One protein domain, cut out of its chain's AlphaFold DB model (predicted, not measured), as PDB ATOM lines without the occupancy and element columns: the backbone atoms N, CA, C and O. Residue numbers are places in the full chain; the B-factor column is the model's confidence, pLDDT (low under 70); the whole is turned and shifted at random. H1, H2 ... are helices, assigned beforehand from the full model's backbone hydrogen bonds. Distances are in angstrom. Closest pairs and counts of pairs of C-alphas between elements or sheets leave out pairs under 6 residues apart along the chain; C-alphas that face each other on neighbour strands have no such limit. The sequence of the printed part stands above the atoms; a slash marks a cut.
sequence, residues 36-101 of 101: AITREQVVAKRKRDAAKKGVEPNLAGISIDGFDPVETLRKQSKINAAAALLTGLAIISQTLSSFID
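This is residues 36 to 101 of the 101 residues of an uncharacterized protein of Sphingobium scionense (UniProt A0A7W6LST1). One long helix, H2, and a shorter one, H1, make an L, meeting near their first turns; the link, residues 54 to 68, folds back from the far end of H1 to the corner. Residues 77 to 101 stick out as a free arm, which makes the length. The printed part has 66 residues, with two named helices, H1 then H2, and no named strand: all helix. It is extended, with a radius of gyration of the C-alphas of 19.5 A and spans of 62 by 29 by 12 A.

H2, residues 69 to 100, measures 46.0 A from C-alpha 69 at (220.864, 348.967, 147.144) to C-alpha 100 at (237.659, 328.937, 184.961). H1, residues 39 to 53, measures 21.1 A and begins with C-alpha 39 at (219.966, 357.717, 146.308).

H2 and H1 are close but not clearly touching; their closest C-alphas, of Glu 71 and Val 42, are 7.5 A apart. Their lines are about perpendicular, at 85 degrees. Every O i to N i+4 pair is within hydrogen-bond range in H1, and 27 of 28 in H2.

The two C-alphas farthest apart, of Glu 56 and Asp 101, are 62.2 A apart. The printed part has no cut, and the link from H1 to H2 is long. Mean pLDDT of the printed part is 92.8; residue 101 is under 70.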
ATOM      1  N   ALA A  36     219.474 351.717 155.755       92.62
ATOM      2  CA  ALA A  36     219.222 352.015 154.348       92.62
ATOM      3  C   ALA A  36     219.763 353.398 153.941       92.62
ATOM      4  O   ALA A  36     219.710 354.360 154.710       92.62
ATOM      5  N   ILE A  37     220.334 353.485 152.738       93.19
ATOM      6  CA  ILE A  37     220.923 354.711 152.188       93.19
ATOM      7  C   ILE A  37     220.103 355.150 150.984       93.19
ATOM      8  O   ILE A  37     219.933 354.382 150.038       93.19
ATOM      9  N   THR A  38     219.618 356.391 151.000       93.88
ATOM     10  CA  THR A  38     218.853 356.920 149.866       93.88
ATOM     11  C   THR A  38     219.762 357.302 148.707       93.88
ATOM     12  O   THR A  38     220.946 357.622 148.881       93.88
ATOM     13  N   ARG A  39     219.207 357.319 147.495       92.06
ATOM     14  CA  ARG A  39     219.966 357.717 146.308       92.06
ATOM     15  C   ARG A  39     220.461 359.162 146.390       92.06
ATOM     16  O   ARG A  39     221.574 359.448 145.951       92.06
ATOM     17  N   GLU A  40     219.702 360.062 147.009       92.50
ATOM     18  CA  GLU A  40     220.089 361.463 147.214       92.50
ATOM     19  C   GLU A  40     221.331 361.565 148.101       92.50
ATOM     20  O   GLU A  40     222.248 362.330 147.794       92.50
ATOM     21  N   GLN A  41     221.410 360.754 149.162       92.62
ATOM     22  CA  GLN A  41     222.584 360.698 150.034       92.62
ATOM     23  C   GLN A  41     223.831 360.244 149.265       92.62
ATOM     24  O   GLN A  41     224.903 360.840 149.421       92.62
ATOM     25  N   VAL A  42     223.696 359.230 148.401       93.31
ATOM     26  CA  VAL A  42     224.797 358.735 147.559       93.31
ATOM     27  C   VAL A  42     225.227 359.787 146.541       93.31
ATOM     28  O   VAL A  42     226.419 360.073 146.423       93.31
ATOM     29  N   VAL A  43     224.282 360.420 145.847       93.94
ATOM     30  CA  VAL A  43     224.565 361.490 144.879       93.94
ATOM     31  C   VAL A  43     225.257 362.672 145.558       93.94
ATOM     32  O   VAL A  43     226.286 363.144 145.073       93.94
ATOM     33  N   ALA A  44     224.757 363.122 146.711       94.44
ATOM     34  CA  ALA A  44     225.364 364.208 147.478       94.44
ATOM     35  C   ALA A  44     226.780 363.855 147.959       94.44
ATOM     36  O   ALA A  44     227.681 364.696 147.933       94.44
ATOM     37  N   LYS A  45     227.011 362.607 148.382       93.44
ATOM     38  CA  LYS A  45     228.347 362.099 148.729       93.44
ATOM     39  C   LYS A  45     229.287 362.135 147.521       93.44
ATOM     40  O   LYS A  45     230.350 362.736 147.616       93.44
ATOM     41  N   ARG A  46     228.876 361.598 146.369       92.94
ATOM     42  CA  ARG A  46     229.711 361.567 145.154       92.94
ATOM     43  C   ARG A  46     230.025 362.957 144.612       92.94
ATOM     44  O   ARG A  46     231.162 363.198 144.227       92.94
ATOM     45  N   LYS A  47     229.066 363.889 144.647       94.88
ATOM     46  CA  LYS A  47     229.311 365.300 144.303       94.88
ATOM     47  C   LYS A  47     230.364 365.928 145.216       94.88
ATOM     48  O   LYS A  47     231.291 366.560 144.721       94.88
ATOM     49  N   ARG A  48     230.262 365.712 146.534       95.19
ATOM     50  CA  ARG A  48     231.257 366.202 147.504       95.19
ATOM     51  C   ARG A  48     232.640 365.590 147.274       95.19
ATOM     52  O   ARG A  48     233.630 366.314 147.309       95.19
ATOM     53  N   ASP A  49     232.714 364.287 147.026       93.69
ATOM     54  CA  ASP A  49     233.985 363.588 146.812       93.69
ATOM     55  C   ASP A  49     234.654 363.988 145.489       93.69
ATOM     56  O   ASP A  49     235.875 364.120 145.434       93.69
ATOM     57  N   ALA A  50     233.866 364.218 144.438       92.81
ATOM     58  CA  ALA A  50     234.351 364.675 143.141       92.81
ATOM     59  C   ALA A  50     234.835 366.133 143.193       92.81
ATOM     60  O   ALA A  50     235.932 366.426 142.724       92.81
ATOM     61  N   ALA A  51     234.092 367.012 143.879       94.56
ATOM     62  CA  ALA A  51     234.496 368.399 144.109       94.56
ATOM     63  C   ALA A  51     235.839 368.493 144.852       94.56
ATOM     64  O   ALA A  51     236.709 369.261 144.456       94.56
ATOM     65  N   LYS A  52     236.055 367.653 145.876       95.12
ATOM     66  CA  LYS A  52     237.343 367.571 146.594       95.12
ATOM     67  C   LYS A  52     238.509 367.131 145.709       95.12
ATOM     68  O   LYS A  52     239.653 367.439 146.020       95.12
ATOM     69  N   LYS A  53     238.228 366.371 144.653       93.75
ATOM     70  CA  LYS A  53     239.229 365.821 143.734       93.75
ATOM     71  C   LYS A  53     239.374 366.641 142.449       93.75
ATOM     72  O   LYS A  53     240.214 366.295 141.630       93.75
ATOM     73  N   GLY A  54     238.569 367.693 142.265       94.06
ATOM     74  CA  GLY A  54     238.551 368.493 141.037       94.06
ATOM     75  C   GLY A  54     238.105 367.713 139.795       94.06
ATOM     76  O   GLY A  54     238.487 368.073 138.688       94.06
ATOM     77  N   VAL A  55     237.338 366.631 139.967       93.69
ATOM     78  CA  VAL A  55     236.859 365.777 138.866       93.69
ATOM     79  C   VAL A  55     235.344 365.858 138.730       93.69
ATOM     80  O   VAL A  55     234.642 366.242 139.668       93.69
ATOM     81  N   GLU A  56     234.822 365.465 137.571       92.56
ATOM     82  CA  GLU A  56     233.381 365.409 137.339       92.56
ATOM     83  C   GLU A  56     232.735 364.252 138.134       92.56
ATOM     84  O   GLU A  56     233.265 363.133 138.161       92.56
ATOM     85  N   PRO A  57     231.608 364.483 138.836       88.31
ATOM     86  CA  PRO A  57     230.978 363.451 139.648       88.31
ATOM     87  C   PRO A  57     230.287 362.383 138.799       88.31
ATOM     88  O   PRO A  57     229.376 362.674 138.029       88.31
ATOM     89  N   ASN A  58     230.613 361.113 139.047       89.00
ATOM     90  CA  ASN A  58     229.861 359.999 138.476       89.00
ATOM     91  C   ASN A  58     228.519 359.797 139.210       89.00
ATOM     92  O   ASN A  58     228.471 359.297 140.341       89.00
ATOM     93  N   LEU A  59     227.420 360.153 138.546       89.25
ATOM     94  CA  LEU A  59     226.056 360.036 139.074       89.25
ATOM     95  C   LEU A  59     225.328 358.747 138.651       89.25
ATOM     96  O   LEU A  59     224.167 358.558 139.019       89.25
ATOM     97  N   ALA A  60     225.989 357.852 137.910       86.31
ATOM     98  CA  ALA A  60     225.397 356.593 137.471       86.31
ATOM     99  C   ALA A  60     225.072 355.690 138.670       86.31
ATOM    100  O   ALA A  60     225.904 355.475 139.552       86.31
ATOM    101  N   GLY A  61     223.864 355.141 138.722       83.88
ATOM    102  CA  GLY A  61     223.444 354.271 139.815       83.88
ATOM    103  C   GLY A  61     221.989 353.860 139.685       83.88
ATOM    104  O   GLY A  61     221.210 354.521 138.997       83.88
ATOM    105  N   ILE A  62     221.644 352.770 140.359       88.06
ATOM    106  CA  ILE A  62     220.294 352.214 140.400       88.06
ATOM    107  C   ILE A  62     219.670 352.614 141.737       88.06
ATOM    108  O   ILE A  62     220.336 352.557 142.768       88.06
ATOM    109  N   SER A  63     218.398 353.012 141.718       91.38
ATOM    110  CA  SER A  63     217.576 353.118 142.926       91.38
ATOM    111  C   SER A  63     216.464 352.089 142.892       91.38
ATOM    112  O   SER A  63     215.825 351.919 141.855       91.38
ATOM    113  N   ILE A  64     216.198 351.475 144.039       89.38
ATOM    114  CA  ILE A  64     215.024 350.642 144.283       89.38
ATOM    115  C   ILE A  64     214.295 351.280 145.458       89.38
ATOM    116  O   ILE A  64     214.892 351.460 146.515       89.38
ATOM    117  N   ASP A  65     213.040 351.676 145.248       90.69
ATOM    118  CA  ASP A  65     212.208 352.314 146.278       90.69
ATOM    119  C   ASP A  65     212.870 353.543 146.946       90.69
ATOM    120  O   ASP A  65     212.850 353.730 148.155       90.69
ATOM    121  N   GLY A  66     213.570 354.365 146.153       89.19
ATOM    122  CA  GLY A  66     214.306 355.543 146.646       89.19
ATOM    123  C   GLY A  66     215.656 355.241 147.317       89.19
ATOM    124  O   GLY A  66     216.458 356.155 147.537       89.19
ATOM    125  N   PHE A  67     215.978 353.972 147.566       92.50
ATOM    126  CA  PHE A  67     217.243 353.549 148.163       92.50
ATOM    127  C   PHE A  67     218.272 353.118 147.120       92.50
ATOM    128  O   PHE A  67     217.934 352.566 146.074       92.50
ATOM    129  N   ASP A  68     219.551 353.358 147.412       95.25
ATOM    130  CA  ASP A  68     220.672 352.791 146.662       95.25
ATOM    131  C   ASP A  68     221.006 351.416 147.271       95.25
ATOM    132  O   ASP A  68     221.523 351.352 148.397       95.25
ATOM    133  N   PRO A  69     220.698 350.302 146.581       93.69
ATOM    134  CA  PRO A  69     220.864 348.967 147.144       93.69
ATOM    135  C   PRO A  69     222.338 348.619 147.359       93.69
ATOM    136  O   PRO A  69     222.673 347.944 148.330       93.69
ATOM    137  N   VAL A  70     223.239 349.109 146.503       92.94
ATOM    138  CA  VAL A  70     224.669 348.788 146.579       92.94
ATOM    139  C   VAL A  70     225.284 349.429 147.817       92.94
ATOM    140  O   VAL A  70     225.931 348.749 148.613       92.94
ATOM    141  N   GLU A  71     225.071 350.729 148.017       93.50
ATOM    142  CA  GLU A  71     225.620 351.415 149.188       93.50
ATOM    143  C   GLU A  71     224.894 351.010 150.483       93.50
ATOM    144  O   GLU A  71     225.544 350.912 151.528       93.50
ATOM    145  N   THR A  72     223.597 350.681 150.418       94.56
ATOM    146  CA  THR A  72     222.854 350.098 151.551       94.56
ATOM    147  C   THR A  72     223.463 348.769 151.989       94.56
ATOM    148  O   THR A  72     223.886 348.645 153.141       94.56
ATOM    149  N   LEU A  73     223.599 347.802 151.073       94.50
ATOM    150  CA  LEU A  73     224.194 346.495 151.370       94.50
ATOM    151  C   LEU A  73     225.638 346.633 151.847       94.50
ATOM    152  O   LEU A  73     226.059 345.945 152.773       94.50
ATOM    153  N   ARG A  74     226.401 347.567 151.275       95.12
ATOM    154  CA  ARG A  74     227.771 347.847 151.713       95.12
ATOM    155  C   ARG A  74     227.828 348.356 153.151       95.12
ATOM    156  O   ARG A  74     228.724 347.963 153.900       95.12
ATOM    157  N   LYS A  75     226.913 349.241 153.552       94.94
ATOM    158  CA  LYS A  75     226.835 349.739 154.932       94.94
ATOM    159  C   LYS A  75     226.373 348.639 155.887       94.94
ATOM    160  O   LYS A  75     227.026 348.432 156.905       94.94
ATOM    161  N   GLN A  76     225.325 347.900 155.528       96.56
ATOM    162  CA  GLN A  76     224.834 346.761 156.306       96.56
ATOM    163  C   GLN A  76     225.907 345.685 156.490       96.56
ATOM    164  O   GLN A  76     226.115 345.225 157.605       96.56
ATOM    165  N   SER A  77     226.655 345.351 155.437       96.56
ATOM    166  CA  SER A  77     227.758 344.384 155.486       96.56
ATOM    167  C   SER A  77     228.836 344.786 156.495       96.56
ATOM    168  O   SER A  77     229.266 343.955 157.290       96.56
ATOM    169  N   LYS A  78     229.225 346.068 156.540       97.12
ATOM    170  CA  LYS A  78     230.190 346.569 157.534       97.12
ATOM    171  C   LYS A  78     229.667 346.460 158.965       97.12
ATOM    172  O   LYS A  78     230.419 346.072 159.855       97.12
ATOM    173  N   ILE A  79     228.394 346.794 159.184       96.81
ATOM    174  CA  ILE A  79     227.757 346.683 160.503       96.81
ATOM    175  C   ILE A  79     227.671 345.208 160.923       96.81
ATOM    176  O   ILE A  79     228.062 344.865 162.034       96.81
ATOM    177  N   ASN A  80     227.249 344.328 160.012       97.00
ATOM    178  CA  ASN A  80     227.151 342.889 160.250       97.00
ATOM    179  C   ASN A  80     228.519 342.261 160.544       97.00
ATOM    180  O   ASN A  80     228.612 341.405 161.417       97.00
ATOM    181  N   ALA A  81     229.584 342.703 159.868       97.44
ATOM    182  CA  ALA A  81     230.942 342.255 160.162       97.44
ATOM    183  C   ALA A  81     231.376 342.642 161.587       97.44
ATOM    184  O   ALA A  81     231.927 341.812 162.307       97.44
ATOM    185  N   ALA A  82     231.079 343.868 162.028       97.00
ATOM    186  CA  ALA A  82     231.365 344.302 163.397       97.00
ATOM    187  C   ALA A  82     230.558 343.505 164.440       97.00
ATOM    188  O   ALA A  82     231.118 343.057 165.440       97.00
ATOM    189  N   ALA A  83     229.267 343.269 164.183       95.81
ATOM    190  CA  ALA A  83     228.419 342.439 165.038       95.81
ATOM    191  C   ALA A  83     228.941 340.995 165.141       95.81
ATOM    192  O   ALA A  83     228.992 340.431 166.234       95.81
ATOM    193  N   ALA A  84     229.391 340.413 164.026       97.69
ATOM    194  CA  ALA A  84     229.962 339.070 163.999       97.69
ATOM    195  C   ALA A  84     231.255 338.973 164.825       97.69
ATOM    196  O   ALA A  84     231.413 338.029 165.596       97.69
ATOM    197  N   LEU A  85     232.145 339.967 164.724       97.88
ATOM    198  CA  LEU A  85     233.362 340.024 165.539       97.88
ATOM    199  C   LEU A  85     233.037 340.082 167.037       97.88
ATOM    200  O   LEU A  85     233.587 339.307 167.814       97.88
ATOM    201  N   LEU A  86     232.109 340.955 167.438       97.00
ATOM    202  CA  LEU A  86     231.681 341.066 168.835       97.00
ATOM    203  C   LEU A  86     231.008 339.789 169.345       97.00
ATOM    204  O   LEU A  86     231.261 339.379 170.472       97.00
ATOM    205  N   THR A  87     230.205 339.131 168.510       97.81
ATOM    206  CA  THR A  87     229.587 337.840 168.845       97.81
ATOM    207  C   THR A  87     230.646 336.759 169.041       97.81
ATOM    208  O   THR A  87     230.585 336.007 170.008       97.81
ATOM    209  N   GLY A  88     231.653 336.702 168.164       97.75
ATOM    210  CA  GLY A  88     232.778 335.781 168.314       97.75
ATOM    211  C   GLY A  88     233.527 336.004 169.629       97.75
ATOM    212  O   GLY A  88     233.763 335.050 170.366       97.75
ATOM    213  N   LEU A  89     233.825 337.263 169.970       95.31
ATOM    214  CA  LEU A  89     234.440 337.612 171.254       95.31
ATOM    215  C   LEU A  89     233.553 337.215 172.439       95.31
ATOM    216  O   LEU A  89     234.055 336.642 173.400       95.31
ATOM    217  N   ALA A  90     232.241 337.450 172.352       95.69
ATOM    218  CA  ALA A  90     231.288 337.056 173.382       95.69
ATOM    219  C   ALA A  90     231.301 335.543 173.634       95.69
ATOM    220  O   ALA A  90     231.388 335.117 174.785       95.69
ATOM    221  N   ILE A  91     231.267 334.739 172.566       96.31
ATOM    222  CA  ILE A  91     231.309 333.274 172.646       96.31
ATOM    223  C   ILE A  91     232.640 332.807 173.237       96.31
ATOM    224  O   ILE A  91     232.635 331.949 174.117       96.31
ATOM    225  N   ILE A  92     233.768 333.382 172.805       95.56
ATOM    226  CA  ILE A  92     235.094 333.047 173.348       95.56
ATOM    227  C   ILE A  92     235.143 333.355 174.846       95.56
ATOM    228  O   ILE A  92     235.541 332.492 175.624       95.56
ATOM    229  N   SER A  93     234.704 334.543 175.270       93.06
ATOM    230  CA  SER A  93     234.696 334.925 176.684       93.06
ATOM    231  C   SER A  93     233.806 334.011 177.526       93.06
ATOM    232  O   SER A  93     234.254 333.533 178.564       93.06
ATOM    233  N   GLN A  94     232.587 333.710 177.068       91.50
ATOM    234  CA  GLN A  94     231.670 332.810 177.778       91.50
ATOM    235  C   GLN A  94     232.226 331.382 177.863       91.50
ATOM    236  O   GLN A  94     232.176 330.758 178.919       91.50
ATOM    237  N   THR A  95     232.828 330.893 176.777       93.94
ATOM    238  CA  THR A  95     233.465 329.571 176.733       93.94
ATOM    239  C   THR A  95     234.645 329.497 177.701       93.94
ATOM    240  O   THR A  95     234.714 328.576 178.507       93.94
ATOM    241  N   LEU A  96     235.548 330.483 177.687       93.00
ATOM    242  CA  LEU A  96     236.673 330.541 178.627       93.00
ATOM    243  C   LEU A  96     236.203 330.612 180.082       93.00
ATOM    244  O   LEU A  96     236.811 329.985 180.944       93.00
ATOM    245  N   SER A  97     235.107 331.326 180.342       91.00
ATOM    246  CA  SER A  97     234.516 331.409 181.676       91.00
ATOM    247  C   SER A  97     234.133 330.036 182.228       91.00
ATOM    248  O   SER A  97     234.393 329.782 183.397       91.00
ATOM    249  N   SER A  98     233.606 329.142 181.381       87.81
ATOM    250  CA  SER A  98     233.212 327.780 181.779       87.81
ATOM    251  C   SER A  98     234.379 326.841 182.113       87.81
ATOM    252  O   SER A  98     234.165 325.784 182.695       87.81
ATOM    253  N   PHE A  99     235.612 327.208 181.743       88.62
ATOM    254  CA  PHE A  99     236.830 326.470 182.107       88.62
ATOM    255  C   PHE A  99     237.534 327.041 183.345       88.62
ATOM    256  O   PHE A  99     238.496 326.446 183.827       88.62
ATOM    257  N   ILE A 100     237.116 328.229 183.791       84.75
ATOM    258  CA  ILE A 100     237.659 328.937 184.961       84.75
ATOM    259  C   ILE A 100     236.660 328.893 186.137       84.75
ATOM    260  O   ILE A 100     237.017 329.284 187.250       84.75
ATOM    261  N   ASP A 101     235.435 328.419 185.881       58.25
ATOM    262  CA  ASP A 101     234.512 327.867 186.884       58.25
ATOM    263  C   ASP A 101     235.149 326.717 187.678       58.25
ATOM    264  O   ASP A 101     234.993 326.711 188.922       58.25
TER     265      ASP A 101